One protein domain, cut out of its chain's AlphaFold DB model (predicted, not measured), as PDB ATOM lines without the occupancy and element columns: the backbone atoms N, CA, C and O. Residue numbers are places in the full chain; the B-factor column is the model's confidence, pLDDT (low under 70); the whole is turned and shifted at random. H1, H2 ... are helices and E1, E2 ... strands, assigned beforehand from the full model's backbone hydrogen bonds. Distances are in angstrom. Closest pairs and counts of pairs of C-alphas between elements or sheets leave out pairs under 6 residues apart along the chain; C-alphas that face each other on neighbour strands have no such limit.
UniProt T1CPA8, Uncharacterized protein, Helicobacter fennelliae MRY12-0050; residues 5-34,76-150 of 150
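AT A GLANCE: This is residues 5 to 34 and 76 to 150 of the 150 residues of an uncharacterized protein of Helicobacter fennelliae MRY12-0050 (UniProt T1CPA8). Picture a strongly twisted sheet of five antiparallel strands, with the long helix H3 crossing it near the edge strand E4 and a small separate hairpin, E5 and E6, at the other end of the longest axis from the turn between E7 and H3. The two short helices H1 and H2 only graze the sheet. The printed part has 105 residues, with three named helices and seven named strands in the order E1 E2 H1 E3 E4 E5 E6 H2 E7 H3; the sheet's order is E4 E3 E2 E1 E7, and the class is mixed, helices and strands. The whole is compact, with a radius of gyration of the C-alphas of 14.5 A and spans of 42 by 30 by 19 A.

HOW THE PARTS SIT: Start at the inner strands E1, residues 5 to 11, and E2, residues 18 to 25, an antiparallel hairpin in which N 8 and O 21 are 2.9 A apart, within hydrogen-bond range. On the other side of E1 from E2, find the edge strand E7, residues 128 to 133, antiparallel to E1, with N 7 and O 129 at 2.9 A. Beside E2 runs E3, residues 78 to 84, antiparallel to it, with N 22 and O 80 at 2.8 A. E3 forms a hairpin with the edge strand E4, residues 93 to 97, where N 96 and O 81 are 2.9 A apart. The helix H3, residues 135 to 149, is on one face of this sheet, giving two layers, a sheet and a helix. Its height over the sheet is 8.4 A, and it lies only just over E4, with 3 of its 15 C-alphas falling there. It runs across the strands, at 76 degrees to E4 on the local plane; the closest C-alphas of the two are those of Val 95 and Glu 148, 6.3 A apart. H1, residues 29 to 32, only grazes the sheet. H2, residues 120 to 123, also only grazes it; the closest C-alphas of H2 and E1 are those of Thr 122 and His 10, 5.4 A apart. The hairpin of E5, residues 104 to 106, and E6, residues 111 to 113, has N 106 and O 111 at 2.9 A; both strands are apart from E3. Every O i to N i+4 pair in H3 is within hydrogen-bond range, while H1 and H2 are too short for such a pair.

IN THESE COORDINATES: Find C-alpha 5 at (29.541, -42.580, -26.153); E1 runs 19.9 A from there. E2 spans 22.4 A, E3 20.4 A and E7 15.4 A. H3 runs 21.1 A, from C-alpha 135 at (28.806, -38.731, -36.168) to C-alpha 149 at (46.018, -49.350, -30.123).

THE WHOLE: The C-alphas of Asn 108 and Ser 134, 44.0 A apart, are the two farthest apart. Residues 35 to 75 are not printed, and C-alphas 34 and 76 are 21.5 A apart across the cut; of the links that are printed whole, no link is long. Mean pLDDT of the printed part is 79.5, and 29 residues are under 70, among them residues 11 to 18 and 83 to 94.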
ATOM      1  N   VAL A   5      28.288 -42.416 -26.879       96.25
ATOM      2  CA  VAL A   5      29.541 -42.580 -26.153       96.25
ATOM      3  C   VAL A   5      29.191 -42.760 -24.688       96.25
ATOM      4  O   VAL A   5      28.564 -41.896 -24.079       96.25
ATOM      5  N   THR A   6      29.578 -43.892 -24.113       94.88
ATOM      6  CA  THR A   6      29.237 -44.232 -22.732       94.88
ATOM      7  C   THR A   6      30.490 -44.387 -21.896       94.88
ATOM      8  O   THR A   6      31.332 -45.237 -22.180       94.88
ATOM      9  N   LEU A   7      30.600 -43.595 -20.834       92.38
ATOM     10  CA  LEU A   7      31.621 -43.768 -19.809       92.38
ATOM     11  C   LEU A   7      31.050 -44.618 -18.684       92.38
ATOM     12  O   LEU A   7      30.117 -44.200 -18.003       92.38
ATOM     13  N   TYR A   8      31.627 -45.792 -18.473       89.88
ATOM     14  CA  TYR A   8      31.306 -46.663 -17.351       89.88
ATOM     15  C   TYR A   8      32.343 -46.467 -16.254       89.88
ATOM     16  O   TYR A   8      33.538 -46.544 -16.526       89.88
ATOM     17  N   ILE A   9      31.900 -46.241 -15.020       85.75
ATOM     18  CA  ILE A   9      32.749 -45.997 -13.855       85.75
ATOM     19  C   ILE A   9      32.334 -46.976 -12.760       85.75
ATOM     20  O   ILE A   9      31.223 -46.914 -12.240       85.75
ATOM     21  N   HIS A  10      33.236 -47.882 -12.388       78.00
ATOM     22  CA  HIS A  10      32.996 -48.820 -11.295       78.00
ATOM     23  C   HIS A  10      34.193 -48.852 -10.337       78.00
ATOM     24  O   HIS A  10      35.331 -48.977 -10.799       78.00
ATOM     25  N   PRO A  11      33.981 -48.747  -9.011       69.31
ATOM     26  CA  PRO A  11      35.067 -48.872  -8.050       69.31
ATOM     27  C   PRO A  11      35.680 -50.273  -8.114       69.31
ATOM     28  O   PRO A  11      34.971 -51.280  -8.113       69.31
ATOM     29  N   MET A  12      37.011 -50.354  -8.145       61.91
ATOM     30  CA  MET A  12      37.693 -51.635  -7.973       61.91
ATOM     31  C   MET A  12      37.453 -52.156  -6.556       61.91
ATOM     32  O   MET A  12      37.671 -51.438  -5.573       61.91
ATOM     33  N   GLN A  13      37.045 -53.422  -6.449       59.47
ATOM     34  CA  GLN A  13      36.907 -54.089  -5.159       59.47
ATOM     35  C   GLN A  13      38.235 -54.012  -4.387       59.47
ATOM     36  O   GLN A  13      39.281 -54.412  -4.892       59.47
ATOM     37  N   GLY A  14      38.185 -53.468  -3.167       54.50
ATOM     38  CA  GLY A  14      39.308 -53.431  -2.225       54.50
ATOM     39  C   GLY A  14      40.223 -52.202  -2.284       54.50
ATOM     40  O   GLY A  14      40.951 -51.985  -1.323       54.50
ATOM     41  N   ALA A  15      40.180 -51.377  -3.339       55.62
ATOM     42  CA  ALA A  15      41.083 -50.221  -3.469       55.62
ATOM     43  C   ALA A  15      40.380 -48.853  -3.556       55.62
ATOM     44  O   ALA A  15      41.062 -47.836  -3.506       55.62
ATOM     45  N   ASN A  16      39.047 -48.795  -3.711       54.50
ATOM     46  CA  ASN A  16      38.290 -47.552  -3.970       54.50
ATOM     47  C   ASN A  16      38.820 -46.711  -5.151       54.50
ATOM     48  O   ASN A  16      38.437 -45.554  -5.313       54.50
ATOM     49  N   ILE A  17      39.668 -47.284  -6.007       57.25
ATOM     50  CA  ILE A  17      40.142 -46.627  -7.218       57.25
ATOM     51  C   ILE A  17      39.036 -46.787  -8.268       57.25
ATOM     52  O   ILE A  17      38.677 -47.930  -8.587       57.25
ATOM     53  N   PRO A  18      38.456 -45.689  -8.785       58.38
ATOM     54  CA  PRO A  18      37.484 -45.773  -9.860       58.38
ATOM     55  C   PRO A  18      38.180 -46.320 -11.105       58.38
ATOM     56  O   PRO A  18      39.193 -45.785 -11.552       58.38
ATOM     57  N   HIS A  19      37.635 -47.396 -11.664       73.75
ATOM     58  CA  HIS A  19      38.054 -47.896 -12.962       73.75
ATOM     59  C   HIS A  19      37.032 -47.455 -14.000       73.75
ATOM     60  O   HIS A  19      35.843 -47.769 -13.872       73.75
ATOM     61  N   ALA A  20      37.501 -46.727 -15.010       80.94
ATOM     62  CA  ALA A  20      36.673 -46.246 -16.101       80.94
ATOM     63  C   ALA A  20      36.928 -47.045 -17.382       80.94
ATOM     64  O   ALA A  20      38.044 -47.503 -17.628       80.94
ATOM     65  N   PHE A  21      35.897 -47.199 -18.206       85.44
ATOM     66  CA  PHE A  21      36.034 -47.680 -19.577       85.44
ATOM     67  C   PHE A  21      34.968 -47.061 -20.474       85.44
ATOM     68  O   PHE A  21      33.953 -46.545 -20.005       85.44
ATOM     69  N   LEU A  22      35.242 -47.096 -21.769       90.81
ATOM     70  CA  LEU A  22      34.425 -46.500 -22.806       90.81
ATOM     71  C   LEU A  22      33.607 -47.581 -23.510       90.81
ATOM     72  O   LEU A  22      34.145 -48.637 -23.834       90.81
ATOM     73  N   GLY A  23      32.333 -47.315 -23.767       92.31
ATOM     74  CA  GLY A  23      31.504 -48.073 -24.699       92.31
ATOM     75  C   GLY A  23      31.046 -47.175 -25.840       92.31
ATOM     76  O   GLY A  23      30.630 -46.043 -25.590       92.31
ATOM     77  N   LEU A  24      31.118 -47.679 -27.068       94.19
ATOM     78  CA  LEU A  24      30.604 -47.019 -28.264       94.19
ATOM     79  C   LEU A  24      29.491 -47.882 -28.868       94.19
ATOM     80  O   LEU A  24      29.713 -49.068 -29.122       94.19
ATOM     81  N   THR A  25      28.298 -47.307 -29.034       94.44
ATOM     82  CA  THR A  25      27.106 -48.006 -29.543       94.44
ATOM     83  C   THR A  25      26.270 -47.116 -30.466       94.44
ATOM     84  O   THR A  25      26.264 -45.892 -30.340       94.44
ATOM     85  N   HIS A  26      25.504 -47.731 -31.365       95.31
ATOM     86  CA  HIS A  26      24.527 -47.072 -32.242       95.31
ATOM     87  C   HIS A  26      23.090 -47.123 -31.704       95.31
ATOM     88  O   HIS A  26      22.187 -46.487 -32.247       95.31
ATOM     89  N   THR A  27      22.873 -47.887 -30.632       95.06
ATOM     90  CA  THR A  27      21.623 -47.945 -29.864       95.06
ATOM     91  C   THR A  27      21.887 -47.453 -28.446       95.06
ATOM     92  O   THR A  27      22.968 -47.700 -27.895       95.06
ATOM     93  N   HIS A  28      20.923 -46.758 -27.840       95.62
ATOM     94  CA  HIS A  28      21.100 -46.231 -26.491       95.62
ATOM     95  C   HIS A  28      21.270 -47.395 -25.490       95.62
ATOM     96  O   HIS A  28      20.473 -48.337 -25.519       95.62
ATOM     97  N   PRO A  29      22.245 -47.358 -24.560       93.44
ATOM     98  CA  PRO A  29      22.466 -48.440 -23.596       93.44
ATOM     99  C   PRO A  29      21.232 -48.817 -22.761       93.44
ATOM    100  O   PRO A  29      20.992 -49.994 -22.522       93.44
ATOM    101  N   ASP A  30      20.397 -47.848 -22.363       94.25
ATOM    102  CA  ASP A  30      19.130 -48.134 -21.658       94.25
ATOM    103  C   ASP A  30      18.131 -48.935 -22.512       94.25
ATOM    104  O   ASP A  30      17.274 -49.631 -21.971       94.25
ATOM    105  N   GLU A  31      18.187 -48.821 -23.840       94.94
ATOM    106  CA  GLU A  31      17.358 -49.624 -24.743       94.94
ATOM    107  C   GLU A  31      17.947 -51.020 -24.920       94.94
ATOM    108  O   GLU A  31      17.212 -52.005 -24.846       94.94
ATOM    109  N   LEU A  32      19.272 -51.109 -25.054       93.19
ATOM    110  CA  LEU A  32      19.998 -52.375 -25.084       93.19
ATOM    111  C   LEU A  32      19.779 -53.190 -23.796       93.19
ATOM    112  O   LEU A  32      19.615 -54.406 -23.855       93.19
ATOM    113  N   ASP A  33      19.683 -52.539 -22.637       91.94
ATOM    114  CA  ASP A  33      19.420 -53.196 -21.350       91.94
ATOM    115  C   ASP A  33      18.000 -53.760 -21.214       91.94
ATOM    116  O   ASP A  33      17.774 -54.686 -20.430       91.94
ATOM    117  N   LYS A  34      17.035 -53.222 -21.972       94.25
ATOM    118  CA  LYS A  34      15.665 -53.763 -22.034       94.25
ATOM    119  C   LYS A  34      15.600 -55.033 -22.874       94.25
ATOM    120  O   LYS A  34      14.618 -55.777 -22.774       94.25
ATOM    121  N   ASP A  76      32.001 -50.648 -36.020       88.31
ATOM    122  CA  ASP A  76      31.992 -49.345 -35.348       88.31
ATOM    123  C   ASP A  76      31.387 -49.326 -33.936       88.31
ATOM    124  O   ASP A  76      31.134 -48.255 -33.410       88.31
ATOM    125  N   GLU A  77      31.226 -50.470 -33.273       90.44
ATOM    126  CA  GLU A  77      30.778 -50.582 -31.878       90.44
ATOM    127  C   GLU A  77      31.798 -51.356 -31.043       90.44
ATOM    128  O   GLU A  77      32.524 -52.202 -31.565       90.44
ATOM    129  N   GLY A  78      31.852 -51.101 -29.737       89.38
ATOM    130  CA  GLY A  78      32.723 -51.877 -28.859       89.38
ATOM    131  C   GLY A  78      32.933 -51.297 -27.472       89.38
ATOM    132  O   GLY A  78      32.298 -50.318 -27.077       89.38
ATOM    133  N   PHE A  79      33.853 -51.916 -26.731       88.44
ATOM    134  CA  PHE A  79      34.255 -51.480 -25.397       88.44
ATOM    135  C   PHE A  79      35.770 -51.389 -25.265       88.44
ATOM    136  O   PHE A  79      36.475 -52.347 -25.591       88.44
ATOM    137  N   TRP A  80      36.251 -50.293 -24.678       86.75
ATOM    138  CA  TRP A  80      37.675 -50.033 -24.494       86.75
ATOM    139  C   TRP A  80      38.021 -49.616 -23.074       86.75
ATOM    140  O   TRP A  80      37.425 -48.699 -22.513       86.75
ATOM    141  N   GLY A  81      38.993 -50.303 -22.488       79.12
ATOM    142  CA  GLY A  81      39.483 -50.050 -21.139       79.12
ATOM    143  C   GLY A  81      40.673 -49.134 -21.100       79.12
ATOM    144  O   GLY A  81      41.414 -49.046 -22.069       79.12
ATOM    145  N   PHE A  82      40.891 -48.532 -19.936       76.69
ATOM    146  CA  PHE A  82      42.064 -47.718 -19.669       76.69
ATOM    147  C   PHE A  82      42.807 -48.307 -18.470       76.69
ATOM    148  O   PHE A  82      42.222 -48.476 -17.396       76.69
ATOM    149  N   ALA A  83      44.091 -48.630 -18.627       68.12
ATOM    150  CA  ALA A  83      44.936 -49.027 -17.497       68.12
ATOM    151  C   ALA A  83      46.289 -48.309 -17.544       68.12
ATOM    152  O   ALA A  83      46.834 -48.124 -18.631       68.12
ATOM    153  N   PRO A  84      46.854 -47.904 -16.392       64.25
ATOM    154  CA  PRO A  84      48.097 -47.137 -16.353       64.25
ATOM    155  C   PRO A  84      49.275 -47.924 -16.943       64.25
ATOM    156  O   PRO A  84      49.423 -49.118 -16.688       64.25
ATOM    157  N   VAL A  85      50.178 -47.272 -17.672       60.31
ATOM    158  CA  VAL A  85      51.430 -47.917 -18.094       60.31
ATOM    159  C   VAL A  85      52.414 -47.899 -16.921       60.31
ATOM    160  O   VAL A  85      52.961 -46.850 -16.596       60.31
ATOM    161  N   LYS A  86      52.677 -49.044 -16.274       54.69
ATOM    162  CA  LYS A  86      53.730 -49.123 -15.236       54.69
ATOM    163  C   LYS A  86      55.158 -49.105 -15.808       54.69
ATOM    164  O   LYS A  86      56.092 -48.810 -15.074       54.69
ATOM    165  N   SER A  87      55.342 -49.409 -17.095       51.12
ATOM    166  CA  SER A  87      56.654 -49.536 -17.756       51.12
ATOM    167  C   SER A  87      57.142 -48.279 -18.498       51.12
ATOM    168  O   SER A  87      58.188 -48.333 -19.145       51.12
ATOM    169  N   LYS A  88      56.424 -47.148 -18.432       43.97
ATOM    170  CA  LYS A  88      56.793 -45.894 -19.113       43.97
ATOM    171  C   LYS A  88      56.841 -44.727 -18.127       43.97
ATOM    172  O   LYS A  88      56.060 -44.657 -17.189       43.97
ATOM    173  N   THR A  89      57.755 -43.789 -18.372       41.69
ATOM    174  CA  THR A  89      57.965 -42.562 -17.579       41.69
ATOM    175  C   THR A  89      56.778 -41.593 -17.607       41.69
ATOM    176  O   THR A  89      56.712 -40.695 -16.770       41.69
ATOM    177  N   SER A  90      55.823 -41.774 -18.525       43.75
ATOM    178  CA  SER A  90      54.542 -41.071 -18.536       43.75
ATOM    179  C   SER A  90      53.396 -42.055 -18.260       43.75
ATOM    180  O   SER A  90      53.215 -43.049 -18.959       43.75
ATOM    181  N   HIS A  91      52.628 -41.783 -17.203       47.62
ATOM    182  CA  HIS A  91      51.585 -42.667 -16.662       47.62
ATOM    183  C   HIS A  91      50.254 -42.608 -17.436       47.62
ATOM    184  O   HIS A  91      49.199 -42.875 -16.859       47.62
ATOM    185  N   TRP A  92      50.263 -42.216 -18.713       51.34
ATOM    186  CA  TRP A  92      49.040 -42.208 -19.518       51.34
ATOM    187  C   TRP A  92      48.537 -43.648 -19.667       51.34
ATOM    188  O   TRP A  92      49.336 -44.578 -19.778       51.34
ATOM    189  N   GLY A  93      47.225 -43.853 -19.566       59.50
ATOM    190  CA  GLY A  93      46.651 -45.192 -19.662       59.50
ATOM    191  C   GLY A  93      46.762 -45.752 -21.082       59.50
ATOM    192  O   GLY A  93      46.563 -45.006 -22.032       59.50
ATOM    193  N   VAL A  94      47.049 -47.048 -21.230       66.12
ATOM    194  CA  VAL A  94      46.891 -47.762 -22.510       66.12
ATOM    195  C   VAL A  94      45.416 -48.065 -22.721       66.12
ATOM    196  O   VAL A  94      44.714 -48.417 -21.764       66.12
ATOM    197  N   VAL A  95      44.969 -47.948 -23.970       73.00
ATOM    198  CA  VAL A  95      43.632 -48.354 -24.389       73.00
ATOM    199  C   VAL A  95      43.629 -49.841 -24.737       73.00
ATOM    200  O   VAL A  95      44.435 -50.296 -25.541       73.00
ATOM    201  N   PHE A  96      42.718 -50.602 -24.139       73.19
ATOM    202  CA  PHE A  96      42.594 -52.043 -24.371       73.19
ATOM    203  C   PHE A  96      41.249 -52.384 -24.986       73.19
ATOM    204  O   PHE A  96      40.223 -51.900 -24.515       73.19
ATOM    205  N   GLU A  97      41.248 -53.241 -25.999       73.19
ATOM    206  CA  GLU A  97      40.038 -53.709 -26.676       73.19
ATOM    207  C   GLU A  97      39.231 -54.695 -25.826       73.19
ATOM    208  O   GLU A  97      39.766 -55.345 -24.928       73.19
ATOM    209  N   ASN A  98      37.942 -54.844 -26.155       68.69
ATOM    210  CA  ASN A  98      37.053 -55.877 -25.613       68.69
ATOM    211  C   ASN A  98      37.114 -55.982 -24.085       68.69
ATOM    212  O   ASN A  98      37.278 -57.052 -23.494       68.69
ATOM    213  N   ASN A  99      36.983 -54.830 -23.433       67.62
ATOM    214  CA  ASN A  99      37.292 -54.654 -22.021       67.62
ATOM    215  C   ASN A  99      36.212 -55.198 -21.060       67.62
ATOM    216  O   ASN A  99      35.879 -54.579 -20.056       67.62
ATOM    217  N   GLN A 100      35.670 -56.383 -21.326       68.19
ATOM    218  CA  GLN A 100      34.814 -57.137 -20.396       68.19
ATOM    219  C   GLN A 100      35.591 -57.685 -19.195       68.19
ATOM    220  O   GLN A 100      34.995 -58.134 -18.216       68.19
ATOM    221  N   TYR A 101      36.919 -57.644 -19.267       71.69
ATOM    222  CA  TYR A 101      37.833 -58.115 -18.241       71.69
ATOM    223  C   TYR A 101      38.485 -56.941 -17.516       71.69
ATOM    224  O   TYR A 101      38.607 -55.834 -18.040       71.69
ATOM    225  N   ILE A 102      38.884 -57.176 -16.273       73.19
ATOM    226  CA  ILE A 102      39.614 -56.212 -15.461       73.19
ATOM    227  C   ILE A 102      41.103 -56.379 -15.787       73.19
ATOM    228  O   ILE A 102      41.645 -57.452 -15.514       73.19
ATOM    229  N   PRO A 103      41.787 -55.352 -16.326       69.88
ATOM    230  CA  PRO A 103      43.232 -55.405 -16.495       69.88
ATOM    231  C   PRO A 103      43.896 -55.465 -15.116       69.88
ATOM    232  O   PRO A 103      43.755 -54.549 -14.301       69.88
ATOM    233  N   LYS A 104      44.628 -56.547 -14.848       72.00
ATOM    234  CA  LYS A 104      45.387 -56.737 -13.607       72.00
ATOM    235  C   LYS A 104      46.866 -56.898 -13.900       72.00
ATOM    236  O   LYS A 104      47.263 -57.795 -14.640       72.00
ATOM    237  N   TRP A 105      47.678 -56.027 -13.311       70.56
ATOM    238  CA  TRP A 105      49.130 -56.116 -13.402       70.56
ATOM    239  C   TRP A 105      49.632 -57.343 -12.637       70.56
ATOM    240  O   TRP A 105      49.324 -57.492 -11.456       70.56
ATOM    241  N   HIS A 106      50.419 -58.192 -13.295       70.06
ATOM    242  CA  HIS A 106      51.133 -59.288 -12.650       70.06
ATOM    243  C   HIS A 106      52.625 -58.981 -12.588       70.06
ATOM    244  O   HIS A 106      53.305 -58.989 -13.614       70.06
ATOM    245  N   ASP A 107      53.146 -58.795 -11.372       73.44
ATOM    246  CA  ASP A 107      54.562 -58.484 -11.150       73.44
ATOM    247  C   ASP A 107      55.498 -59.581 -11.686       73.44
ATOM    248  O   ASP A 107      56.527 -59.267 -12.276       73.44
ATOM    249  N   ASN A 108      55.107 -60.856 -11.576       77.12
ATOM    250  CA  ASN A 108      55.919 -61.994 -12.031       77.12
ATOM    251  C   ASN A 108      56.148 -62.018 -13.549       77.12
ATOM    252  O   ASN A 108      57.195 -62.463 -14.005       77.12
ATOM    253  N   PHE A 109      55.161 -61.568 -14.324       70.44
ATOM    254  CA  PHE A 109      55.214 -61.572 -15.788       70.44
ATOM    255  C   PHE A 109      55.516 -60.184 -16.362       70.44
ATOM    256  O   PHE A 109      55.649 -60.045 -17.571       70.44
ATOM    257  N   GLN A 110      55.574 -59.161 -15.500       75.19
ATOM    258  CA  GLN A 110      55.689 -57.751 -15.871       75.19
ATOM    259  C   GLN A 110      54.720 -57.336 -16.991       75.19
ATOM    260  O   GLN A 110      55.066 -56.568 -17.887       75.19
ATOM    261  N   GLN A 111      53.487 -57.848 -16.933       67.38
ATOM    262  CA  GLN A 111      52.450 -57.569 -17.924       67.38
ATOM    263  C   GLN A 111      51.057 -57.519 -17.290       67.38
ATOM    264  O   GLN A 111      50.820 -58.048 -16.198       67.38
ATOM    265  N   TYR A 112      50.120 -56.891 -17.998       67.75
ATOM    266  CA  TYR A 112      48.703 -56.944 -17.658       67.75
ATOM    267  C   TYR A 112      48.090 -58.272 -18.100       67.75
ATOM    268  O   TYR A 112      48.341 -58.753 -19.201       67.75
ATOM    269  N   THR A 113      47.260 -58.846 -17.235       66.38
ATOM    270  CA  THR A 113      46.445 -60.032 -17.516       66.38
ATOM    271  C   THR A 113      44.960 -59.681 -17.445       66.38
ATOM    272  O   THR A 113      44.575 -58.703 -16.798       66.38
ATOM    273  N   TYR A 114      44.135 -60.497 -18.099       67.88
ATOM    274  CA  TYR A 114      42.702 -60.264 -18.315       67.88
ATOM    275  C   TYR A 114      41.895 -61.489 -17.883       67.88
ATOM    276  O   TYR A 114      41.123 -62.055 -18.650       67.88
ATOM    277  N   ILE A 115      42.155 -61.961 -16.666       65.12
ATOM    278  CA  ILE A 115      41.596 -63.225 -16.168       65.12
ATOM    279  C   ILE A 115      40.209 -62.993 -15.561       65.12
ATOM    280  O   ILE A 115      39.282 -63.774 -15.770       65.12
ATOM    281  N   ASP A 116      40.049 -61.885 -14.838       71.44
ATOM    282  CA  ASP A 116      38.829 -61.606 -14.091       71.44
ATOM    283  C   ASP A 116      37.836 -60.816 -14.927       71.44
ATOM    284  O   ASP A 116      38.135 -59.721 -15.409       71.44
ATOM    285  N   LYS A 117      36.622 -61.347 -15.060       76.19
ATOM    286  CA  LYS A 117      35.513 -60.608 -15.664       76.19
ATOM    287  C   LYS A 117      35.118 -59.429 -14.784       76.19
ATOM    288  O   LYS A 117      35.141 -59.509 -13.555       76.19
ATOM    289  N   ARG A 118      34.678 -58.351 -15.425       79.38
ATOM    290  CA  ARG A 118      34.009 -57.251 -14.734       79.38
ATOM    291  C   ARG A 118      32.728 -57.766 -14.077       79.38
ATOM    292  O   ARG A 118      32.019 -58.577 -14.678       79.38
ATOM    293  N   PRO A 119      32.414 -57.319 -12.851       81.94
ATOM    294  CA  PRO A 119      31.160 -57.687 -12.221       81.94
ATOM    295  C   PRO A 119      29.993 -57.113 -13.028       81.94
ATOM    296  O   PRO A 119      30.090 -56.027 -13.595       81.94
ATOM    297  N   LEU A 120      28.854 -57.808 -13.034       84.50
ATOM    298  CA  LEU A 120      27.645 -57.346 -13.735       84.50
ATOM    299  C   LEU A 120      27.224 -55.938 -13.297       84.50
ATOM    300  O   LEU A 120      26.707 -55.166 -14.098       84.50
ATOM    301  N   SER A 121      27.512 -55.583 -12.041       86.50
ATOM    302  CA  SER A 121      27.249 -54.255 -11.500       86.50
ATOM    303  C   SER A 121      27.942 -53.130 -12.249       86.50
ATOM    304  O   SER A 121      27.468 -52.001 -12.227       86.50
ATOM    305  N   THR A 122      29.048 -53.414 -12.931       86.19
ATOM    306  CA  THR A 122      29.761 -52.434 -13.743       86.19
ATOM    307  C   THR A 122      28.899 -51.855 -14.868       86.19
ATOM    308  O   THR A 122      29.049 -50.681 -15.187       86.19
ATOM    309  N   PHE A 123      27.973 -52.638 -15.425       88.38
ATOM    310  CA  PHE A 123      27.123 -52.222 -16.545       88.38
ATOM    311  C   PHE A 123      25.777 -51.632 -16.102       88.38
ATOM    312  O   PHE A 123      24.947 -51.297 -16.943       88.38
ATOM    313  N   TRP A 124      25.544 -51.495 -14.792       89.94
ATOM    314  CA  TRP A 124      24.319 -50.895 -14.272       89.94
ATOM    315  C   TRP A 124      24.200 -49.413 -14.640       89.94
ATOM    316  O   TRP A 124      25.194 -48.690 -14.680       89.94
ATOM    317  N   GLN A 125      22.963 -48.948 -14.831       91.88
ATOM    318  CA  GLN A 125      22.657 -47.580 -15.256       91.88
ATOM    319  C   GLN A 125      23.280 -46.512 -14.340       91.88
ATOM    320  O   GLN A 125      23.833 -45.533 -14.825       91.88
ATOM    321  N   GLN A 126      23.281 -46.727 -13.021       91.00
ATOM    322  CA  GLN A 126      23.881 -45.805 -12.045       91.00
ATOM    323  C   GLN A 126      25.410 -45.686 -12.138       91.00
ATOM    324  O   GLN A 126      25.984 -44.767 -11.560       91.00
ATOM    325  N   ASN A 127      26.071 -46.612 -12.837       90.75
ATOM    326  CA  ASN A 127      27.522 -46.643 -13.005       90.75
ATOM    327  C   ASN A 127      27.954 -46.151 -14.390       90.75
ATOM    328  O   ASN A 127      29.119 -46.314 -14.750       90.75
ATOM    329  N   ARG A 128      27.049 -45.560 -15.182       91.50
ATOM    330  CA  ARG A 128      27.385 -45.025 -16.503       91.50
ATOM    331  C   ARG A 128      26.884 -43.606 -16.729       91.50
ATOM    332  O   ARG A 128      25.841 -43.204 -16.224       91.50
ATOM    333  N   CYS A 129      27.622 -42.875 -17.552       94.94
ATOM    334  CA  CYS A 129      27.219 -41.600 -18.126       94.94
ATOM    335  C   CYS A 129      27.171 -41.759 -19.648       94.94
ATOM    336  O   CYS A 129      28.175 -42.137 -20.255       94.94
ATOM    337  N   VAL A 130      25.998 -41.532 -20.242       96.31
ATOM    338  CA  VAL A 130      25.748 -41.710 -21.679       96.31
ATOM    339  C   VAL A 130      25.651 -40.339 -22.338       96.31
ATOM    340  O   VAL A 130      24.903 -39.480 -21.877       96.31
ATOM    341  N   PHE A 131      26.383 -40.158 -23.430       97.19
ATOM    342  CA  PHE A 131      26.336 -38.971 -24.272       97.19
ATOM    343  C   PHE A 131      25.839 -39.369 -25.658       97.19
ATOM    344  O   PHE A 131      26.426 -40.247 -26.292       97.19
ATOM    345  N   GLU A 132      24.785 -38.715 -26.142       97.62
ATOM    346  CA  GLU A 132      24.478 -38.719 -27.572       97.62
ATOM    347  C   GLU A 132      25.486 -37.802 -28.271       97.62
ATOM    348  O   GLU A 132      25.670 -36.647 -27.880       97.62
ATOM    349  N   ALA A 133      26.182 -38.343 -29.263       96.56
ATOM    350  CA  ALA A 133      27.242 -37.667 -29.990       96.56
ATOM    351  C   ALA A 133      26.839 -37.462 -31.452       96.56
ATOM    352  O   ALA A 133      26.079 -38.245 -32.028       96.56
ATOM    353  N   SER A 134      27.391 -36.427 -32.084       97.38
ATOM    354  CA  SER A 134      27.356 -36.345 -33.544       97.38
ATOM    355  C   SER A 134      28.219 -37.455 -34.153       97.38
ATOM    356  O   SER A 134      29.119 -37.998 -33.503       97.38
ATOM    357  N   LYS A 135      27.984 -37.767 -35.430       96.44
ATOM    358  CA  LYS A 135      28.806 -38.731 -36.168       96.44
ATOM    359  C   LYS A 135      30.285 -38.332 -36.145       96.44
ATOM    360  O   LYS A 135      31.145 -39.163 -35.880       96.44
ATOM    361  N   GLU A 136      30.572 -37.050 -36.355       96.88
ATOM    362  CA  GLU A 136      31.933 -36.508 -36.380       96.88
ATOM    363  C   GLU A 136      32.622 -36.655 -35.016       96.88
ATOM    364  O   GLU A 136      33.797 -37.005 -34.947       96.88
ATOM    365  N   GLN A 137      31.891 -36.419 -33.921       96.94
ATOM    366  CA  GLN A 137      32.410 -36.610 -32.564       96.94
ATOM    367  C   GLN A 137      32.713 -38.085 -32.284       96.94
ATOM    368  O   GLN A 137      33.771 -38.406 -31.742       96.94
ATOM    369  N   TYR A 138      31.809 -38.981 -32.681       96.69
ATOM    370  CA  TYR A 138      31.980 -40.421 -32.525       96.69
ATOM    371  C   TYR A 138      33.191 -40.943 -33.306       96.69
ATOM    372  O   TYR A 138      34.046 -41.633 -32.752       96.69
ATOM    373  N   GLU A 139      33.313 -40.555 -34.577       95.19
ATOM    374  CA  GLU A 139      34.443 -40.923 -35.432       95.19
ATOM    375  C   GLU A 139      35.764 -40.362 -34.897       95.19
ATOM    376  O   GLU A 139      36.772 -41.065 -34.910       95.19
ATOM    377  N   ALA A 140      35.779 -39.134 -34.368       96.00
ATOM    378  CA  ALA A 140      36.973 -38.561 -33.751       96.00
ATOM    379  C   ALA A 140      37.446 -39.374 -32.531       96.00
ATOM    380  O   ALA A 140      38.646 -39.629 -32.374       96.00
ATOM    381  N   VAL A 141      36.513 -39.823 -31.685       93.88
ATOM    382  CA  VAL A 141      36.813 -40.722 -30.560       93.88
ATOM    383  C   VAL A 141      37.344 -42.060 -31.075       93.88
ATOM    384  O   VAL A 141      38.397 -42.511 -30.622       93.88
ATOM    385  N   LEU A 142      36.683 -42.659 -32.067       92.69
ATOM    386  CA  LEU A 142      37.096 -43.930 -32.656       92.69
ATOM    387  C   LEU A 142      38.514 -43.864 -33.249       92.69
ATOM    388  O   LEU A 142      39.332 -44.748 -33.003       92.69
ATOM    389  N   GLN A 143      38.842 -42.799 -33.984       92.44
ATOM    390  CA  GLN A 143      40.183 -42.591 -34.543       92.44
ATOM    391  C   GLN A 143      41.245 -42.393 -33.457       92.44
ATOM    392  O   GLN A 143      42.366 -42.885 -33.592       92.44
ATOM    393  N   SER A 144      40.894 -41.718 -32.359       91.31
ATOM    394  CA  SER A 144      41.794 -41.567 -31.210       91.31
ATOM    395  C   SER A 144      42.126 -42.924 -30.588       91.31
ATOM    396  O   SER A 144      43.286 -43.203 -30.303       91.31
ATOM    397  N   ILE A 145      41.126 -43.800 -30.459       89.25
ATOM    398  CA  ILE A 145      41.302 -45.169 -29.957       89.25
ATOM    399  C   ILE A 145      42.169 -46.002 -30.911       89.25
ATOM    400  O   ILE A 145      43.119 -46.642 -30.463       89.25
ATOM    401  N   LYS A 146      41.896 -45.959 -32.227       88.94
ATOM    402  CA  LYS A 146      42.701 -46.661 -33.247       88.94
ATOM    403  C   LYS A 146      44.176 -46.288 -33.154       88.94
ATOM    404  O   LYS A 146      45.032 -47.166 -33.220       88.94
ATOM    405  N   LYS A 147      44.469 -44.997 -32.977       87.62
ATOM    406  CA  LYS A 147      45.837 -44.481 -32.875       87.62
ATOM    407  C   LYS A 147      46.578 -44.971 -31.628       87.62
ATOM    408  O   LYS A 147      47.779 -45.178 -31.710       87.62
ATOM    409  N   GLU A 148      45.892 -45.119 -30.498       83.00
ATOM    410  CA  GLU A 148      46.499 -45.611 -29.250       83.00
ATOM    411  C   GLU A 148      46.727 -47.132 -29.257       83.00
ATOM    412  O   GLU A 148      47.626 -47.618 -28.574       83.00
ATOM    413  N   ILE A 149      45.910 -47.885 -30.004       78.12
ATOM    414  CA  ILE A 149      46.018 -49.350 -30.123       78.12
ATOM    415  C   ILE A 149      47.040 -49.781 -31.187       78.12
ATOM    416  O   ILE A 149      47.629 -50.853 -31.045       78.12
ATOM    417  N   SER A 150      47.224 -48.980 -32.244       78.19
ATOM    418  CA  SER A 150      48.178 -49.246 -33.340       78.19
ATOM    419  C   SER A 150      49.632 -49.106 -32.893       78.19
ATOM    420  O   SER A 150      50.454 -49.942 -33.330       78.19
TER     421      SER A 150